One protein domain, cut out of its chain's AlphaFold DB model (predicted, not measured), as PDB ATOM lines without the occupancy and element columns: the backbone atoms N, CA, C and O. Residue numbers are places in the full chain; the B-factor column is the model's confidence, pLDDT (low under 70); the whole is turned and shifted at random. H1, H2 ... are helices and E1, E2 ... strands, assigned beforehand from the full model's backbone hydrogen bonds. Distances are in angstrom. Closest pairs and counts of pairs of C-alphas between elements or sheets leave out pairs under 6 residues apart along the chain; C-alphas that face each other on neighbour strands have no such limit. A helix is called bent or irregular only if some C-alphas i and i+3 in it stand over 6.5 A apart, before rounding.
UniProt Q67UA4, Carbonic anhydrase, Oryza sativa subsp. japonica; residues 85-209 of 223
ATOM      1  N   SER A  85      40.156  17.428  14.571       82.04
ATOM      2  CA  SER A  85      40.014  17.830  15.963       82.04
ATOM      3  C   SER A  85      41.353  18.446  16.377       82.04
ATOM      4  O   SER A  85      42.377  17.983  15.873       82.04
ATOM      5  N   PRO A  86      41.368  19.460  17.259       88.35
ATOM      6  CA  PRO A  86      40.216  20.063  17.937       88.35
ATOM      7  C   PRO A  86      39.368  21.002  17.058       88.35
ATOM      8  O   PRO A  86      39.793  21.445  15.994       88.35
ATOM      9  N   ILE A  87      38.154  21.321  17.525       89.66
ATOM     10  CA  ILE A  87      37.231  22.291  16.906       89.66
ATOM     11  C   ILE A  87      36.635  23.252  17.943       89.66
ATOM     12  O   ILE A  87      36.620  22.959  19.141       89.66
ATOM     13  N   ASP A  88      36.083  24.372  17.466       91.24
ATOM     14  CA  ASP A  88      35.206  25.223  18.272       91.24
ATOM     15  C   ASP A  88      33.756  24.730  18.203       91.24
ATOM     16  O   ASP A  88      33.121  24.726  17.145       91.24
ATOM     17  N   ILE A  89      33.224  24.310  19.346       88.87
ATOM     18  CA  ILE A  89      31.866  23.796  19.486       88.87
ATOM     19  C   ILE A  89      30.930  24.982  19.735       88.87
ATOM     20  O   ILE A  89      30.741  25.427  20.869       88.87
ATOM     21  N   THR A  90      30.344  25.508  18.662       86.80
ATOM     22  CA  THR A  90      29.442  26.674  18.706       86.80
ATOM     23  C   THR A  90      27.973  26.269  18.769       86.80
ATOM     24  O   THR A  90      27.226  26.680  19.658       86.80
ATOM     25  N   THR A  91      27.567  25.379  17.863       76.37
ATOM     26  CA  THR A  91      26.213  24.831  17.802       76.37
ATOM     27  C   THR A  91      26.244  23.366  18.205       76.37
ATOM     28  O   THR A  91      26.766  22.518  17.485       76.37
ATOM     29  N   VAL A  92      25.650  23.052  19.355       69.74
ATOM     30  CA  VAL A  92      25.376  21.665  19.732       69.74
ATOM     31  C   VAL A  92      23.979  21.336  19.233       69.74
ATOM     32  O   VAL A  92      22.993  21.636  19.902       69.74
ATOM     33  N   GLU A  93      23.882  20.735  18.051       68.52
ATOM     34  CA  GLU A  93      22.668  20.022  17.663       68.52
ATOM     35  C   GLU A  93      22.780  18.596  18.209       68.52
ATOM     36  O   GLU A  93      23.496  17.777  17.624       68.52
ATOM     37  N   PRO A  94      22.145  18.267  19.353       66.21
ATOM     38  CA  PRO A  94      22.169  16.904  19.849       66.21
ATOM     39  C   PRO A  94      21.535  16.003  18.791       66.21
ATOM     40  O   PRO A  94      20.337  16.091  18.507       66.21
ATOM     41  N   GLN A  95      22.348  15.136  18.188       66.76
ATOM     42  CA  GLN A  95      21.828  14.150  17.257       66.76
ATOM     43  C   GLN A  95      20.840  13.256  18.004       66.76
ATOM     44  O   GLN A  95      21.167  12.668  19.038       66.76
ATOM     45  N   LYS A  96      19.623  13.132  17.466       67.39
ATOM     46  CA  LYS A  96      18.675  12.119  17.928       67.39
ATOM     47  C   LYS A  96      19.237  10.749  17.578       67.39
ATOM     48  O   LYS A  96      19.073  10.260  16.462       67.39
ATOM     49  N   VAL A  97      19.920  10.141  18.534       68.73
ATOM     50  CA  VAL A  97      20.366   8.756  18.443       68.73
ATOM     51  C   VAL A  97      19.227   7.838  18.881       68.73
ATOM     52  O   VAL A  97      18.515   8.139  19.835       68.73
ATOM     53  N   LYS A  98      19.015   6.742  18.141       71.87
ATOM     54  CA  LYS A  98      17.979   5.748  18.473       71.87
ATOM     55  C   LYS A  98      18.269   5.057  19.802       71.87
ATOM     56  O   LYS A  98      17.359   4.856  20.593       71.87
ATOM     57  N   GLU A  99      19.540   4.736  20.018       79.93
ATOM     58  CA  GLU A  99      20.026   4.079  21.224       79.93
ATOM     59  C   GLU A  99      20.774   5.088  22.098       79.93
ATOM     60  O   GLU A  99      21.563   5.878  21.561       79.93
ATOM     61  N   PRO A 100      20.563   5.073  23.425       80.49
ATOM     62  CA  PRO A 100      21.289   5.946  24.329       80.49
ATOM     63  C   PRO A 100      22.782   5.613  24.319       80.49
ATOM     64  O   PRO A 100      23.194   4.470  24.113       80.49
ATOM     65  N   LEU A 101      23.605   6.621  24.602       87.18
ATOM     66  CA  LEU A 101      25.003   6.387  24.932       87.18
ATOM     67  C   LEU A 101      25.077   5.616  26.253       87.18
ATOM     68  O   LEU A 101      24.570   6.093  27.268       87.18
ATOM     69  N   MET A 102      25.732   4.456  26.254       91.24
ATOM     70  CA  MET A 102      25.932   3.673  27.476       91.24
ATOM     71  C   MET A 102      27.397   3.699  27.891       91.24
ATOM     72  O   MET A 102      28.290   3.428  27.089       91.24
ATOM     73  N   GLN A 103      27.631   4.009  29.162       92.06
ATOM     74  CA  GLN A 103      28.952   4.054  29.777       92.06
ATOM     75  C   GLN A 103      29.019   2.985  30.868       92.06
ATOM     76  O   GLN A 103      28.209   2.990  31.795       92.06
ATOM     77  N   ALA A 104      29.974   2.067  30.761       93.89
ATOM     78  CA  ALA A 104      30.203   1.003  31.733       93.89
ATOM     79  C   ALA A 104      31.678   1.004  32.147       93.89
ATOM     80  O   ALA A 104      32.472   0.162  31.714       93.89
ATOM     81  N   TYR A 105      32.040   1.987  32.975       92.84
ATOM     82  CA  TYR A 105      33.389   2.146  33.510       92.84
ATOM     83  C   TYR A 105      33.579   1.345  34.795       92.84
ATOM     84  O   TYR A 105      32.730   1.342  35.686       92.84
ATOM     85  N   LYS A 106      34.714   0.658  34.885       90.58
ATOM     86  CA  LYS A 106      35.134  -0.138  36.036       90.58
ATOM     87  C   LYS A 106      36.546   0.266  36.421       90.58
ATOM     88  O   LYS A 106      37.395   0.466  35.555       90.58
ATOM     89  N   ALA A 107      36.810   0.313  37.723       87.56
ATOM     90  CA  ALA A 107      38.178   0.404  38.209       87.56
ATOM     91  C   ALA A 107      39.001  -0.778  37.664       87.56
ATOM     92  O   ALA A 107      38.490  -1.886  37.472       87.56
ATOM     93  N   GLY A 108      40.275  -0.541  37.390       86.34
ATOM     94  CA  GLY A 108      41.182  -1.547  36.858       86.34
ATOM     95  C   GLY A 108      42.621  -1.084  37.004       86.34
ATOM     96  O   GLY A 108      42.871   0.107  37.160       86.34
ATOM     97  N   ALA A 109      43.558  -2.030  36.968       89.99
ATOM     98  CA  ALA A 109      44.974  -1.704  37.023       89.99
ATOM     99  C   ALA A 109      45.399  -0.945  35.756       89.99
ATOM    100  O   ALA A 109      45.123  -1.386  34.637       89.99
ATOM    101  N   THR A 110      46.094   0.172  35.954       90.26
ATOM    102  CA  THR A 110      46.624   1.032  34.893       90.26
ATOM    103  C   THR A 110      48.102   1.289  35.098       90.26
ATOM    104  O   THR A 110      48.601   1.249  36.223       90.26
ATOM    105  N   THR A 111      48.792   1.630  34.019       91.52
ATOM    106  CA  THR A 111      50.081   2.317  34.099       91.52
ATOM    107  C   THR A 111      49.874   3.803  33.844       91.52
ATOM    108  O   THR A 111      49.035   4.175  33.027       91.52
ATOM    109  N   ILE A 112      50.636   4.644  34.544       89.79
ATOM    110  CA  ILE A 112      50.740   6.073  34.251       89.79
ATOM    111  C   ILE A 112      52.009   6.330  33.441       89.79
ATOM    112  O   ILE A 112      53.052   5.725  33.699       89.79
ATOM    113  N   GLN A 113      51.917   7.195  32.440       88.65
ATOM    114  CA  GLN A 113      53.023   7.582  31.575       88.65
ATOM    115  C   GLN A 113      53.008   9.099  31.388       88.65
ATOM    116  O   GLN A 113      51.970   9.661  31.056       88.65
ATOM    117  N   ASN A 114      54.155   9.750  31.582       87.02
ATOM    118  CA  ASN A 114      54.390  11.109  31.099       87.02
ATOM    119  C   ASN A 114      55.053  10.993  29.723       87.02
ATOM    120  O   ASN A 114      56.116  10.378  29.610       87.02
ATOM    121  N   ARG A 115      54.414  11.537  28.686       84.07
ATOM    122  CA  ARG A 115      54.861  11.403  27.289       84.07
ATOM    123  C   ARG A 115      55.524  12.667  26.742       84.07
ATOM    124  O   ARG A 115      55.762  12.762  25.542       84.07
ATOM    125  N   GLY A 116      55.810  13.634  27.612       83.57
ATOM    126  CA  GLY A 116      56.413  14.926  27.279       83.57
ATOM    127  C   GLY A 116      55.404  16.006  26.882       83.57
ATOM    128  O   GLY A 116      55.660  17.175  27.142       83.57
ATOM    129  N   HIS A 117      54.258  15.626  26.315       80.41
ATOM    130  CA  HIS A 117      53.164  16.541  25.950       80.41
ATOM    131  C   HIS A 117      51.862  16.277  26.715       80.41
ATOM    132  O   HIS A 117      50.985  17.131  26.725       80.41
ATOM    133  N   ASP A 118      51.733  15.124  27.372       84.96
ATOM    134  CA  ASP A 118      50.600  14.815  28.233       84.96
ATOM    135  C   ASP A 118      50.951  13.788  29.320       84.96
ATOM    136  O   ASP A 118      52.025  13.166  29.331       84.96
ATOM    137  N   TYR A 119      50.000  13.601  30.232       88.38
ATOM    138  CA  TYR A 119      49.948  12.458  31.132       88.38
ATOM    139  C   TYR A 119      48.895  11.482  30.627       88.38
ATOM    140  O   TYR A 119      47.784  11.887  30.296       88.38
ATOM    141  N   MET A 120      49.224  10.195  30.598       89.61
ATOM    142  CA  MET A 120      48.344   9.144  30.100       89.61
ATOM    143  C   MET A 120      48.234   7.999  31.104       89.61
ATOM    144  O   MET A 120      49.240   7.441  31.543       89.61
ATOM    145  N   LEU A 121      47.004   7.595  31.409       91.68
ATOM    146  CA  LEU A 121      46.683   6.302  32.000       91.68
ATOM    147  C   LEU A 121      46.388   5.297  30.892       91.68
ATOM    148  O   LEU A 121      45.547   5.555  30.032       91.68
ATOM    149  N   LYS A 122      47.033   4.129  30.926       92.42
ATOM    150  CA  LYS A 122      46.835   3.062  29.934       92.42
ATOM    151  C   LYS A 122      46.409   1.759  30.600       92.42
ATOM    152  O   LYS A 122      47.013   1.317  31.580       92.42
ATOM    153  N   TRP A 123      45.391   1.115  30.033       91.39
ATOM    154  CA  TRP A 123      44.956  -0.228  30.415       91.39
ATOM    155  C   TRP A 123      45.576  -1.259  29.475       91.39
ATOM    156  O   TRP A 123      45.550  -1.085  28.257       91.39
ATOM    157  N   LYS A 124      46.082  -2.366  30.031       85.62
ATOM    158  CA  LYS A 124      46.622  -3.480  29.235       85.62
ATOM    159  C   LYS A 124      45.522  -4.192  28.438       85.62
ATOM    160  O   LYS A 124      45.600  -4.261  27.219       85.62
ATOM    161  N   ASP A 125      44.476  -4.647  29.131       81.00
ATOM    162  CA  ASP A 125      43.425  -5.490  28.538       81.00
ATOM    163  C   ASP A 125      42.037  -4.820  28.489       81.00
ATOM    164  O   ASP A 125      41.099  -5.412  27.970       81.00
ATOM    165  N   GLY A 126      41.906  -3.577  28.979       77.37
ATOM    166  CA  GLY A 126      40.694  -2.742  28.905       77.37
ATOM    167  C   GLY A 126      39.406  -3.410  29.419       77.37
ATOM    168  O   GLY A 126      38.725  -4.131  28.697       77.37
ATOM    169  N   ASN A 127      38.992  -3.127  30.655       83.58
ATOM    170  CA  ASN A 127      37.795  -3.740  31.264       83.58
ATOM    171  C   ASN A 127      36.531  -2.857  31.227       83.58
ATOM    172  O   ASN A 127      35.481  -3.261  31.731       83.58
ATOM    173  N   SER A 128      36.645  -1.660  30.657       95.22
ATOM    174  CA  SER A 128      35.597  -0.643  30.631       95.22
ATOM    175  C   SER A 128      35.088  -0.410  29.217       95.22
ATOM    176  O   SER A 128      35.867  -0.475  28.263       95.22
ATOM    177  N   LYS A 129      33.788  -0.138  29.077       95.26
ATOM    178  CA  LYS A 129      33.101  -0.089  27.781       95.26
ATOM    179  C   LYS A 129      32.339   1.213  27.566       95.26
ATOM    180  O   LYS A 129      31.731   1.747  28.493       95.26
ATOM    181  N   LEU A 130      32.337   1.654  26.313       95.85
ATOM    182  CA  LEU A 130      31.464   2.691  25.777       95.85
ATOM    183  C   LEU A 130      30.636   2.077  24.649       95.85
ATOM    184  O   LEU A 130      31.199   1.507  23.716       95.85
ATOM    185  N   THR A 131      29.316   2.210  24.709       94.20
ATOM    186  CA  THR A 131      28.426   1.766  23.632       94.20
ATOM    187  C   THR A 131      27.812   2.978  22.955       94.20
ATOM    188  O   THR A 131      27.076   3.741  23.584       94.20
ATOM    189  N   VAL A 132      28.095   3.141  21.662       91.09
ATOM    190  CA  VAL A 132      27.565   4.222  20.824       91.09
ATOM    191  C   VAL A 132      26.733   3.602  19.711       91.09
ATOM    192  O   VAL A 132      27.254   2.820  18.921       91.09
ATOM    193  N   GLN A 133      25.435   3.919  19.651       88.58
ATOM    194  CA  GLN A 133      24.518   3.378  18.633       88.58
ATOM    195  C   GLN A 133      24.569   1.836  18.527       88.58
ATOM    196  O   GLN A 133      24.614   1.273  17.436       88.58
ATOM    197  N   GLY A 134      24.614   1.147  19.673       90.63
ATOM    198  CA  GLY A 134      24.689  -0.320  19.750       90.63
ATOM    199  C   GLY A 134      26.071  -0.921  19.464       90.63
ATOM    200  O   GLY A 134      26.249  -2.128  19.610       90.63
ATOM    201  N   LYS A 135      27.064  -0.106  19.094       93.64
ATOM    202  CA  LYS A 135      28.435  -0.551  18.845       93.64
ATOM    203  C   LYS A 135      29.305  -0.359  20.081       93.64
ATOM    204  O   LYS A 135      29.349   0.732  20.642       93.64
ATOM    205  N   GLU A 136      29.989  -1.420  20.501       95.55
ATOM    206  CA  GLU A 136      30.841  -1.413  21.692       95.55
ATOM    207  C   GLU A 136      32.291  -1.033  21.366       95.55
ATOM    208  O   GLU A 136      32.899  -1.559  20.433       95.55
ATOM    209  N   TYR A 137      32.851  -0.163  22.202       96.28
ATOM    210  CA  TYR A 137      34.243   0.256  22.198       96.28
ATOM    211  C   TYR A 137      34.851   0.013  23.583       96.28
ATOM    212  O   TYR A 137      34.221   0.254  24.615       96.28
ATOM    213  N   THR A 138      36.091  -0.462  23.621       95.91
ATOM    214  CA  THR A 138      36.819  -0.767  24.859       95.91
ATOM    215  C   THR A 138      37.741   0.384  25.217       95.91
ATOM    216  O   THR A 138      38.548   0.772  24.377       95.91
ATOM    217  N   LEU A 139      37.665   0.893  26.450       95.57
ATOM    218  CA  LEU A 139      38.579   1.926  26.945       95.57
ATOM    219  C   LEU A 139      40.023   1.411  26.900       95.57
ATOM    220  O   LEU A 139      40.329   0.352  27.455       95.57
ATOM    221  N   LYS A 140      40.899   2.166  26.239       94.00
ATOM    222  CA  LYS A 140      42.325   1.855  26.092       94.00
ATOM    223  C   LYS A 140      43.188   2.768  26.939       94.00
ATOM    224  O   LYS A 140      44.091   2.287  27.627       94.00
ATOM    225  N   GLN A 141      42.909   4.065  26.883       93.51
ATOM    226  CA  GLN A 141      43.702   5.067  27.572       93.51
ATOM    227  C   GLN A 141      42.890   6.320  27.897       93.51
ATOM    228  O   GLN A 141      41.869   6.599  27.265       93.51
ATOM    229  N   VAL A 142      43.332   7.027  28.930       92.74
ATOM    230  CA  VAL A 142      42.846   8.352  29.307       92.74
ATOM    231  C   VAL A 142      44.047   9.270  29.349       92.74
ATOM    232  O   VAL A 142      45.049   8.907  29.959       92.74
ATOM    233  N   HIS A 143      43.950  10.442  28.742       92.30
ATOM    234  CA  HIS A 143      44.999  11.448  28.821       92.30
ATOM    235  C   HIS A 143      44.425  12.848  28.987       92.30
ATOM    236  O   HIS A 143      43.228  13.066  28.785       92.30
ATOM    237  N   TRP A 144      45.283  13.776  29.397       91.29
ATOM    238  CA  TRP A 144      44.908  15.156  29.680       91.29
ATOM    239  C   TRP A 144      45.719  16.128  28.844       91.29
ATOM    240  O   TRP A 144      46.943  16.040  28.797       91.29
ATOM    241  N   HIS A 145      45.012  17.090  28.273       90.25
ATOM    242  CA  HIS A 145      45.557  18.270  27.627       90.25
ATOM    243  C   HIS A 145      45.404  19.478  28.543       90.25
ATOM    244  O   HIS A 145      44.364  19.647  29.189       90.25
ATOM    245  N   GLU A 146      46.426  20.327  28.575       88.39
ATOM    246  CA  GLU A 146      46.399  21.620  29.252       88.39
ATOM    247  C   GLU A 146      46.989  22.692  28.320       88.39
ATOM    248  O   GLU A 146      48.170  22.608  27.973       88.39
ATOM    249  N   PRO A 147      46.206  23.710  27.905       92.17
ATOM    250  CA  PRO A 147      44.774  23.918  28.176       92.17
ATOM    251  C   PRO A 147      43.868  22.937  27.402       92.17
ATOM    252  O   PRO A 147      44.364  22.054  26.707       92.17
ATOM    253  N   SER A 148      42.536  23.091  27.475       92.41
ATOM    254  CA  SER A 148      41.650  22.320  26.587       92.41
ATOM    255  C   SER A 148      42.000  22.573  25.127       92.41
ATOM    256  O   SER A 148      42.260  23.718  24.760       92.41
ATOM    257  N   GLU A 149      41.976  21.544  24.289       91.93
ATOM    258  CA  GLU A 149      42.215  21.685  22.856       91.93
ATOM    259  C   GLU A 149      40.962  22.242  22.171       91.93
ATOM    260  O   GLU A 149      41.046  23.229  21.431       91.93
ATOM    261  N   HIS A 150      39.794  21.670  22.492       92.63
ATOM    262  CA  HIS A 150      38.485  22.141  22.045       92.63
ATOM    263  C   HIS A 150      38.048  23.395  22.805       92.63
ATOM    264  O   HIS A 150      38.388  23.609  23.975       92.63
ATOM    265  N   THR A 151      37.231  24.211  22.146       92.19
ATOM    266  CA  THR A 151      36.581  25.385  22.742       92.19
ATOM    267  C   THR A 151      35.064  25.272  22.645       92.19
ATOM    268  O   THR A 151      34.537  24.499  21.848       92.19
ATOM    269  N   ILE A 152      34.347  26.034  23.471       89.61
ATOM    270  CA  ILE A 152      32.894  26.208  23.345       89.61
ATOM    271  C   ILE A 152      32.606  27.682  23.127       89.61
ATOM    272  O   ILE A 152      32.888  28.490  24.014       89.61
ATOM    273  N   ASN A 153      32.007  28.030  21.987       91.07
ATOM    274  CA  ASN A 153      31.753  29.421  21.600       91.07
ATOM    275  C   ASN A 153      33.013  30.295  21.753       91.07
ATOM    276  O   ASN A 153      32.989  31.329  22.424       91.07
ATOM    277  N   GLY A 154      34.143  29.814  21.234       92.59
ATOM    278  CA  GLY A 154      35.457  30.453  21.337       92.59
ATOM    279  C   GLY A 154      36.085  30.444  22.736       92.59
ATOM    280  O   GLY A 154      37.208  30.914  22.904       92.59
ATOM    281  N   THR A 155      35.403  29.911  23.755       91.11
ATOM    282  CA  THR A 155      35.922  29.848  25.127       91.11
ATOM    283  C   THR A 155      36.741  28.580  25.332       91.11
ATOM    284  O   THR A 155      36.210  27.470  25.236       91.11
ATOM    285  N   ARG A 156      38.026  28.752  25.651       92.81
ATOM    286  CA  ARG A 156      38.937  27.675  26.053       92.81
ATOM    287  C   ARG A 156      38.801  27.380  27.547       92.81
ATOM    288  O   ARG A 156      38.628  28.298  28.349       92.81
ATOM    289  N   PHE A 157      38.852  26.103  27.893       91.56
ATOM    290  CA  PHE A 157      38.758  25.589  29.256       91.56
ATOM    291  C   PHE A 157      40.157  25.310  29.814       91.56
ATOM    292  O   PHE A 157      41.141  25.279  29.073       91.56
ATOM    293  N   ASP A 158      40.244  25.136  31.133       91.15
ATOM    294  CA  ASP A 158      41.533  25.054  31.827       91.15
ATOM    295  C   ASP A 158      42.275  23.756  31.480       91.15
ATOM    296  O   ASP A 158      43.493  23.761  31.379       91.15
ATOM    297  N   ALA A 159      41.546  22.662  31.242       91.16
ATOM    298  CA  ALA A 159      42.097  21.404  30.750       91.16
ATOM    299  C   ALA A 159      41.026  20.586  30.013       91.16
ATOM    300  O   ALA A 159      39.825  20.875  30.093       91.16
ATOM    301  N   GLU A 160      41.452  19.541  29.316       91.35
ATOM    302  CA  GLU A 160      40.577  18.592  28.633       91.35
ATOM    303  C   GLU A 160      41.066  17.164  28.843       91.35
ATOM    304  O   GLU A 160      42.227  16.854  28.613       91.35
ATOM    305  N   MET A 161      40.170  16.285  29.284       92.31
ATOM    306  CA  MET A 161      40.451  14.861  29.424       92.31
ATOM    307  C   MET A 161      39.854  14.105  28.244       92.31
ATOM    308  O   MET A 161      38.648  14.178  27.999       92.31
ATOM    309  N   HIS A 162      40.674  13.326  27.554       93.89
ATOM    310  CA  HIS A 162      40.241  12.412  26.503       93.89
ATOM    311  C   HIS A 162      40.214  10.991  27.036       93.89
ATOM    312  O   HIS A 162      41.219  10.478  27.517       93.89
ATOM    313  N   MET A 163      39.065  10.331  26.919       93.99
ATOM    314  CA  MET A 163      38.914   8.901  27.171       93.99
ATOM    315  C   MET A 163      38.783   8.176  25.839       93.99
ATOM    316  O   MET A 163      37.760   8.283  25.154       93.99
ATOM    317  N   VAL A 164      39.808   7.419  25.480       93.83
ATOM    318  CA  VAL A 164      39.927   6.810  24.160       93.83
ATOM    319  C   VAL A 164      39.484   5.366  24.215       93.83
ATOM    320  O   VAL A 164      40.036   4.544  24.954       93.83
ATOM    321  N   HIS A 165      38.519   5.041  23.365       95.00
ATOM    322  CA  HIS A 165      37.989   3.702  23.217       95.00
ATOM    323  C   HIS A 165      38.228   3.187  21.803       95.00
ATOM    324  O   HIS A 165      38.159   3.944  20.838       95.00
ATOM    325  N   GLU A 166      38.450   1.882  21.678       94.49
ATOM    326  CA  GLU A 166      38.656   1.208  20.395       94.49
ATOM    327  C   GLU A 166      37.760  -0.021  20.265       94.49
ATOM    328  O   GLU A 166      37.546  -0.763  21.230       94.49
ATOM    329  N   ASP A 167      37.245  -0.243  19.059       94.42
ATOM    330  CA  ASP A 167      36.542  -1.471  18.695       94.42
ATOM    331  C   ASP A 167      37.495  -2.492  18.027       94.42
ATOM    332  O   ASP A 167      38.636  -2.159  17.692       94.42
ATOM    333  N   PRO A 168      37.048  -3.737  17.771       92.54
ATOM    334  CA  PRO A 168      37.867  -4.742  17.088       92.54
ATOM    335  C   PRO A 168      38.278  -4.386  15.647       92.54
ATOM    336  O   PRO A 168      39.200  -4.997  15.116       92.54
ATOM    337  N   SER A 169      37.613  -3.418  15.001       92.89
ATOM    338  CA  SER A 169      37.993  -2.902  13.675       92.89
ATOM    339  C   SER A 169      39.007  -1.751  13.739       92.89
ATOM    340  O   SER A 169      39.378  -1.206  12.701       92.89
ATOM    341  N   MET A 170      39.468  -1.394  14.944       90.74
ATOM    342  CA  MET A 170      40.323  -0.241  15.254       90.74
ATOM    343  C   MET A 170      39.651   1.127  15.042       90.74
ATOM    344  O   MET A 170      40.331   2.158  15.012       90.74
ATOM    345  N   ALA A 171      38.328   1.175  14.891       92.58
ATOM    346  CA  ALA A 171      37.587   2.427  14.958       92.58
ATOM    347  C   ALA A 171      37.675   2.991  16.381       92.58
ATOM    348  O   ALA A 171      37.582   2.241  17.358       92.58
ATOM    349  N   ARG A 172      37.835   4.310  16.493       93.48
ATOM    350  CA  ARG A 172      37.968   5.007  17.775       93.48
ATOM    351  C   ARG A 172      36.693   5.745  18.139       93.48
ATOM    352  O   ARG A 172      36.032   6.311  17.271       93.48
ATOM    353  N   ALA A 173      36.383   5.745  19.429       93.69
ATOM    354  CA  ALA A 173      35.408   6.633  20.039       93.69
ATOM    355  C   ALA A 173      36.076   7.358  21.212       93.69
ATOM    356  O   ALA A 173      36.545   6.713  22.154       93.69
ATOM    357  N   VAL A 174      36.129   8.686  21.157       93.51
ATOM    358  CA  VAL A 174      36.752   9.507  22.200       93.51
ATOM    359  C   VAL A 174      35.665  10.264  22.939       93.51
ATOM    360  O   VAL A 174      34.905  11.009  22.325       93.51
ATOM    361  N   VAL A 175      35.581  10.059  24.254       93.18
ATOM    362  CA  VAL A 175      34.809  10.941  25.137       93.18
ATOM    363  C   VAL A 175      35.754  12.050  25.567       93.18
ATOM    364  O   VAL A 175      36.737  11.778  26.254       93.18
ATOM    365  N   SER A 176      35.467  13.280  25.163       91.94
ATOM    366  CA  SER A 176      36.178  14.453  25.663       91.94
ATOM    367  C   SER A 176      35.411  15.053  26.831       91.94
ATOM    368  O   SER A 176      34.179  15.104  26.811       91.94
ATOM    369  N   VAL A 177      36.140  15.492  27.852       91.30
ATOM    370  CA  VAL A 177      35.621  16.125  29.057       91.30
ATOM    371  C   VAL A 177      36.387  17.419  29.303       91.30
ATOM    372  O   VAL A 177      37.575  17.393  29.616       91.30
ATOM    373  N   LEU A 178      35.693  18.551  29.223       88.68
ATOM    374  CA  LEU A 178      36.260  19.864  29.522       88.68
ATOM    375  C   LEU A 178      36.259  20.114  31.034       88.68
ATOM    376  O   LEU A 178      35.272  19.821  31.713       88.68
ATOM    377  N   LEU A 179      37.356  20.664  31.551       87.67
ATOM    378  CA  LEU A 179      37.614  20.866  32.978       87.67
ATOM    379  C   LEU A 179      37.786  22.365  33.275       87.67
ATOM    380  O   LEU A 179      38.381  23.091  32.478       87.67
ATOM    381  N   SER A 180      37.280  22.854  34.415       83.87
ATOM    382  CA  SER A 180      37.471  24.259  34.801       83.87
ATOM    383  C   SER A 180      37.606  24.476  36.303       83.87
ATOM    384  O   SER A 180      36.649  24.319  37.058       83.87
ATOM    385  N   THR A 181      38.755  25.014  36.700       77.62
ATOM    386  CA  THR A 181      39.100  25.484  38.049       77.62
ATOM    387  C   THR A 181      38.082  26.462  38.639       77.62
ATOM    388  O   THR A 181      37.952  26.556  39.859       77.62
ATOM    389  N   LYS A 182      37.327  27.171  37.793       74.23
ATOM    390  CA  LYS A 182      36.413  28.250  38.192       74.23
ATOM    391  C   LYS A 182      35.064  27.763  38.720       74.23
ATOM    392  O   LYS A 182      34.290  28.587  39.202       74.23
ATOM    393  N   ALA A 183      34.741  26.472  38.609       62.92
ATOM    394  CA  ALA A 183      33.408  25.984  38.948       62.92
ATOM    395  C   ALA A 183      33.422  24.547  39.502       62.92
ATOM    396  O   ALA A 183      34.052  23.668  38.916       62.92
ATOM    397  N   GLY A 184      32.664  24.288  40.581       61.86
ATOM    398  CA  GLY A 184      32.367  22.942  41.111       61.86
ATOM    399  C   GLY A 184      33.093  22.551  42.414       61.86
ATOM    400  O   GLY A 184      33.440  23.405  43.224       61.86
ATOM    401  N   GLN A 185      33.333  21.246  42.592       62.73
ATOM    402  CA  GLN A 185      34.193  20.674  43.642       62.73
ATOM    403  C   GLN A 185      35.495  20.111  43.032       62.73
ATOM    404  O   GLN A 185      35.470  19.711  41.860       62.73
ATOM    405  N   PRO A 186      36.613  20.059  43.784       63.51
ATOM    406  CA  PRO A 186      37.860  19.448  43.324       63.51
ATOM    407  C   PRO A 186      37.671  17.976  42.941       63.51
ATOM    408  O   PRO A 186      36.972  17.230  43.631       63.51
ATOM    409  N   ASN A 187      38.318  17.533  41.863       65.71
ATOM    410  CA  ASN A 187      38.339  16.118  41.492       65.71
ATOM    411  C   ASN A 187      39.530  15.407  42.158       65.71
ATOM    412  O   ASN A 187      40.687  15.763  41.925       65.71
ATOM    413  N   ALA A 188      39.245  14.374  42.957       66.84
ATOM    414  CA  ALA A 188      40.260  13.615  43.688       66.84
ATOM    415  C   ALA A 188      41.328  12.991  42.770       66.84
ATOM    416  O   ALA A 188      42.507  13.026  43.105       66.84
ATOM    417  N   VAL A 189      40.938  12.493  41.589       66.51
ATOM    418  CA  VAL A 189      41.872  11.894  40.620       66.51
ATOM    419  C   VAL A 189      42.798  12.957  40.038       66.51
ATOM    420  O   VAL A 189      44.003  12.746  39.950       66.51
ATOM    421  N   LEU A 190      42.261  14.128  39.685       63.34
ATOM    422  CA  LEU A 190      43.080  15.228  39.167       63.34
ATOM    423  C   LEU A 190      44.037  15.779  40.225       63.34
ATOM    424  O   LEU A 190      45.123  16.214  39.876       63.34
ATOM    425  N   THR A 191      43.668  15.701  41.503       60.33
ATOM    426  CA  THR A 191      44.551  16.104  42.608       60.33
ATOM    427  C   THR A 191      45.760  15.164  42.743       60.33
ATOM    428  O   THR A 191      46.835  15.603  43.141       60.33
ATOM    429  N   GLU A 192      45.603  13.880  42.398       59.44
ATOM    430  CA  GLU A 192      46.687  12.886  42.416       59.44
ATOM    431  C   GLU A 192      47.551  12.941  41.146       59.44
ATOM    432  O   GLU A 192      48.774  12.841  41.226       59.44
ATOM    433  N   VAL A 193      46.928  13.128  39.976       54.95
ATOM    434  CA  VAL A 193      47.619  13.156  38.672       54.95
ATOM    435  C   VAL A 193      48.285  14.508  38.403       54.95
ATOM    436  O   VAL A 193      49.369  14.555  37.829       54.95
ATOM    437  N   VAL A 194      47.662  15.607  38.832       55.01
ATOM    438  CA  VAL A 194      48.143  16.977  38.634       55.01
ATOM    439  C   VAL A 194      48.381  17.594  40.011       55.01
ATOM    440  O   VAL A 194      47.539  18.292  40.569       55.01
ATOM    441  N   THR A 195      49.557  17.329  40.583       49.56
ATOM    442  CA  THR A 195      49.928  17.721  41.960       49.56
ATOM    443  C   THR A 195      49.892  19.229  42.249       49.56
ATOM    444  O   THR A 195      50.088  19.632  43.392       49.56
ATOM    445  N   THR A 196      49.655  20.079  41.248       43.60
ATOM    446  CA  THR A 196      49.751  21.542  41.375       43.60
ATOM    447  C   THR A 196      48.476  22.323  41.089       43.60
ATOM    448  O   THR A 196      48.485  23.536  41.294       43.60
ATOM    449  N   THR A 197      47.365  21.703  40.689       43.63
ATOM    450  CA  THR A 197      46.143  22.469  40.396       43.63
ATOM    451  C   THR A 197      44.908  21.863  41.042       43.63
ATOM    452  O   THR A 197      44.544  20.708  40.842       43.63
ATOM    453  N   CYS A 198      44.223  22.701  41.825       44.02
ATOM    454  CA  CYS A 198      42.864  22.466  42.289       44.02
ATOM    455  C   CYS A 198      41.935  22.522  41.067       44.02
ATOM    456  O   CYS A 198      41.318  23.545  40.770       44.02
ATOM    457  N   LEU A 199      41.917  21.446  40.280       46.75
ATOM    458  CA  LEU A 199      41.008  21.309  39.155       46.75
ATOM    459  C   LEU A 199      39.626  20.993  39.717       46.75
ATOM    460  O   LEU A 199      39.269  19.857  40.039       46.75
ATOM    461  N   THR A 200      38.860  22.059  39.869       50.44
ATOM    462  CA  THR A 200      37.416  22.023  40.009       50.44
ATOM    463  C   THR A 200      36.806  21.562  38.677       50.44
ATOM    464  O   THR A 200      37.377  21.821  37.616       50.44
ATOM    465  N   VAL A 201      35.715  20.787  38.681       44.45
ATOM    466  CA  VAL A 201      35.201  20.204  37.427       44.45
ATOM    467  C   VAL A 201      33.710  20.462  37.228       44.45
ATOM    468  O   VAL A 201      32.863  19.812  37.838       44.45
ATOM    469  N   HIS A 202      33.381  21.348  36.284       50.91
ATOM    470  CA  HIS A 202      32.122  21.276  35.542       50.91
ATOM    471  C   HIS A 202      32.329  20.441  34.286       50.91
ATOM    472  O   HIS A 202      33.029  20.857  33.369       50.91
ATOM    473  N   LEU A 203      31.685  19.278  34.242       54.77
ATOM    474  CA  LEU A 203      31.791  18.347  33.126       54.77
ATOM    475  C   LEU A 203      30.889  18.812  31.980       54.77
ATOM    476  O   LEU A 203      29.669  18.638  32.021       54.77
ATOM    477  N   LYS A 204      31.487  19.377  30.933       63.09
ATOM    478  CA  LYS A 204      30.895  19.335  29.591       63.09
ATOM    479  C   LYS A 204      31.614  18.249  28.821       63.09
ATOM    480  O   LYS A 204      32.841  18.215  28.827       63.09
ATOM    481  N   TRP A 205      30.854  17.361  28.195       76.61
ATOM    482  CA  TRP A 205      31.425  16.235  27.480       76.61
ATOM    483  C   TRP A 205      30.738  16.016  26.140       76.61
ATOM    484  O   TRP A 205      29.569  16.361  25.959       76.61
ATOM    485  N   PHE A 206      31.487  15.453  25.200       79.63
ATOM    486  CA  PHE A 206      31.009  15.066  23.878       79.63
ATOM    487  C   PHE A 206      31.748  13.812  23.408       79.63
ATOM    488  O   PHE A 206      32.768  13.428  23.981       79.63
ATOM    489  N   VAL A 207      31.206  13.152  22.383       80.56
ATOM    490  CA  VAL A 207      31.796  11.947  21.791       80.56
ATOM    491  C   VAL A 207      32.148  12.220  20.339       80.56
ATOM    492  O   VAL A 207      31.282  12.632  19.569       80.56
ATOM    493  N   SER A 208      33.394  11.948  19.956       85.87
ATOM    494  CA  SER A 208      33.816  11.880  18.557       85.87
ATOM    495  C   SER A 208      34.040  10.421  18.153       85.87
ATOM    496  O   SER A 208      34.442   9.593  18.971       85.87
ATOM    497  N   ILE A 209      33.741  10.083  16.896       84.10
ATOM    498  CA  ILE A 209      33.974   8.744  16.338       84.10
ATOM    499  C   ILE A 209      34.770   8.891  15.048       84.10
ATOM    500  O   ILE A 209      34.381   9.659  14.166       84.10
TER     501      ILE A 209
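AT A GLANCE: This is residues 85 to 209 of the 223 residues of the protein "Carbonic anhydrase" of Oryza sativa subsp. japonica (UniProt Q67UA4). One twisted antiparallel sheet is built on a broad wall of E5, E6, E7 and E8 side by side; beyond the bent strand E5 it forks, with the hairpin E2 and E3 beside one half of E5, and E4 with E1 beside the other. The short helix H1 only grazes the sheet, and residues 85 to 101 make a wide loop from near the E8 edge to E1. The printed part has 125 residues with eight named strands and one named helix, in the order E1 E2 E3 E4 E5 E6 E7 H1 E8. The class is mostly strand, though only 54 residues are in named elements; the whole is compact, with a radius of gyration of the C-alphas of 14.8 A, and spans 38 by 37 by 26 A.

HOW THE PARTS SIT: Residues 88 to 89 pair in parallel with residues 151 to 152, which pair antiparallel with residues 155 to 156. E1, residues 102 to 104, is an edge strand antiparallel to E4, residues 129 to 132, with N 104 and O 129 at 2.9 A. E2, residues 111 to 114, is an edge strand and forms a hairpin with E3, residues 119 to 122, where N 113 and O 120 are 2.8 A apart. E5, residues 135 to 145, bends by 67 degrees at residue 140. E3 and E4 lie on one side of E5, beside residues 141 to 144 and 135 to 139, with N 121 to O 142 at 2.8 A and N 130 to O 137 at 2.9 A. On the other side lies E6, residues 159 to 166, with N 143 to O 162 at 3.0 A. E4, E5, E6 and E7, residues 172 to 179, form a meander, each strand the antiparallel neighbour of the one before; N 163 and O 175 are 2.8 A apart. H1, residues 188 to 193, only grazes the sheet with residues 190 to 193, and every O i to N i+4 pair in it is within hydrogen-bond range. E8, residues 204 to 209, is an edge strand antiparallel to E7, with N 174 to O 208 at 2.9 A.

IN THESE COORDINATES: E1 begins at C-alpha 102, (25.932, 3.673, 27.476). From first to last C-alpha, E5 measures 26.9 A, E6 23.0 A, E7 22.0 A and E8 17.2 A. E8 ends at C-alpha 209, (33.974, 8.744, 16.338).

THE WHOLE: The C-alphas of Lys 98 and Thr 196, the two farthest apart, are 42.2 A apart. The printed part has no cut; the link from E5 to E6, 13 residues, is long. The mean pLDDT of the printed part is 82.5, with residues 92 to 97 and 183 to 204 under 70.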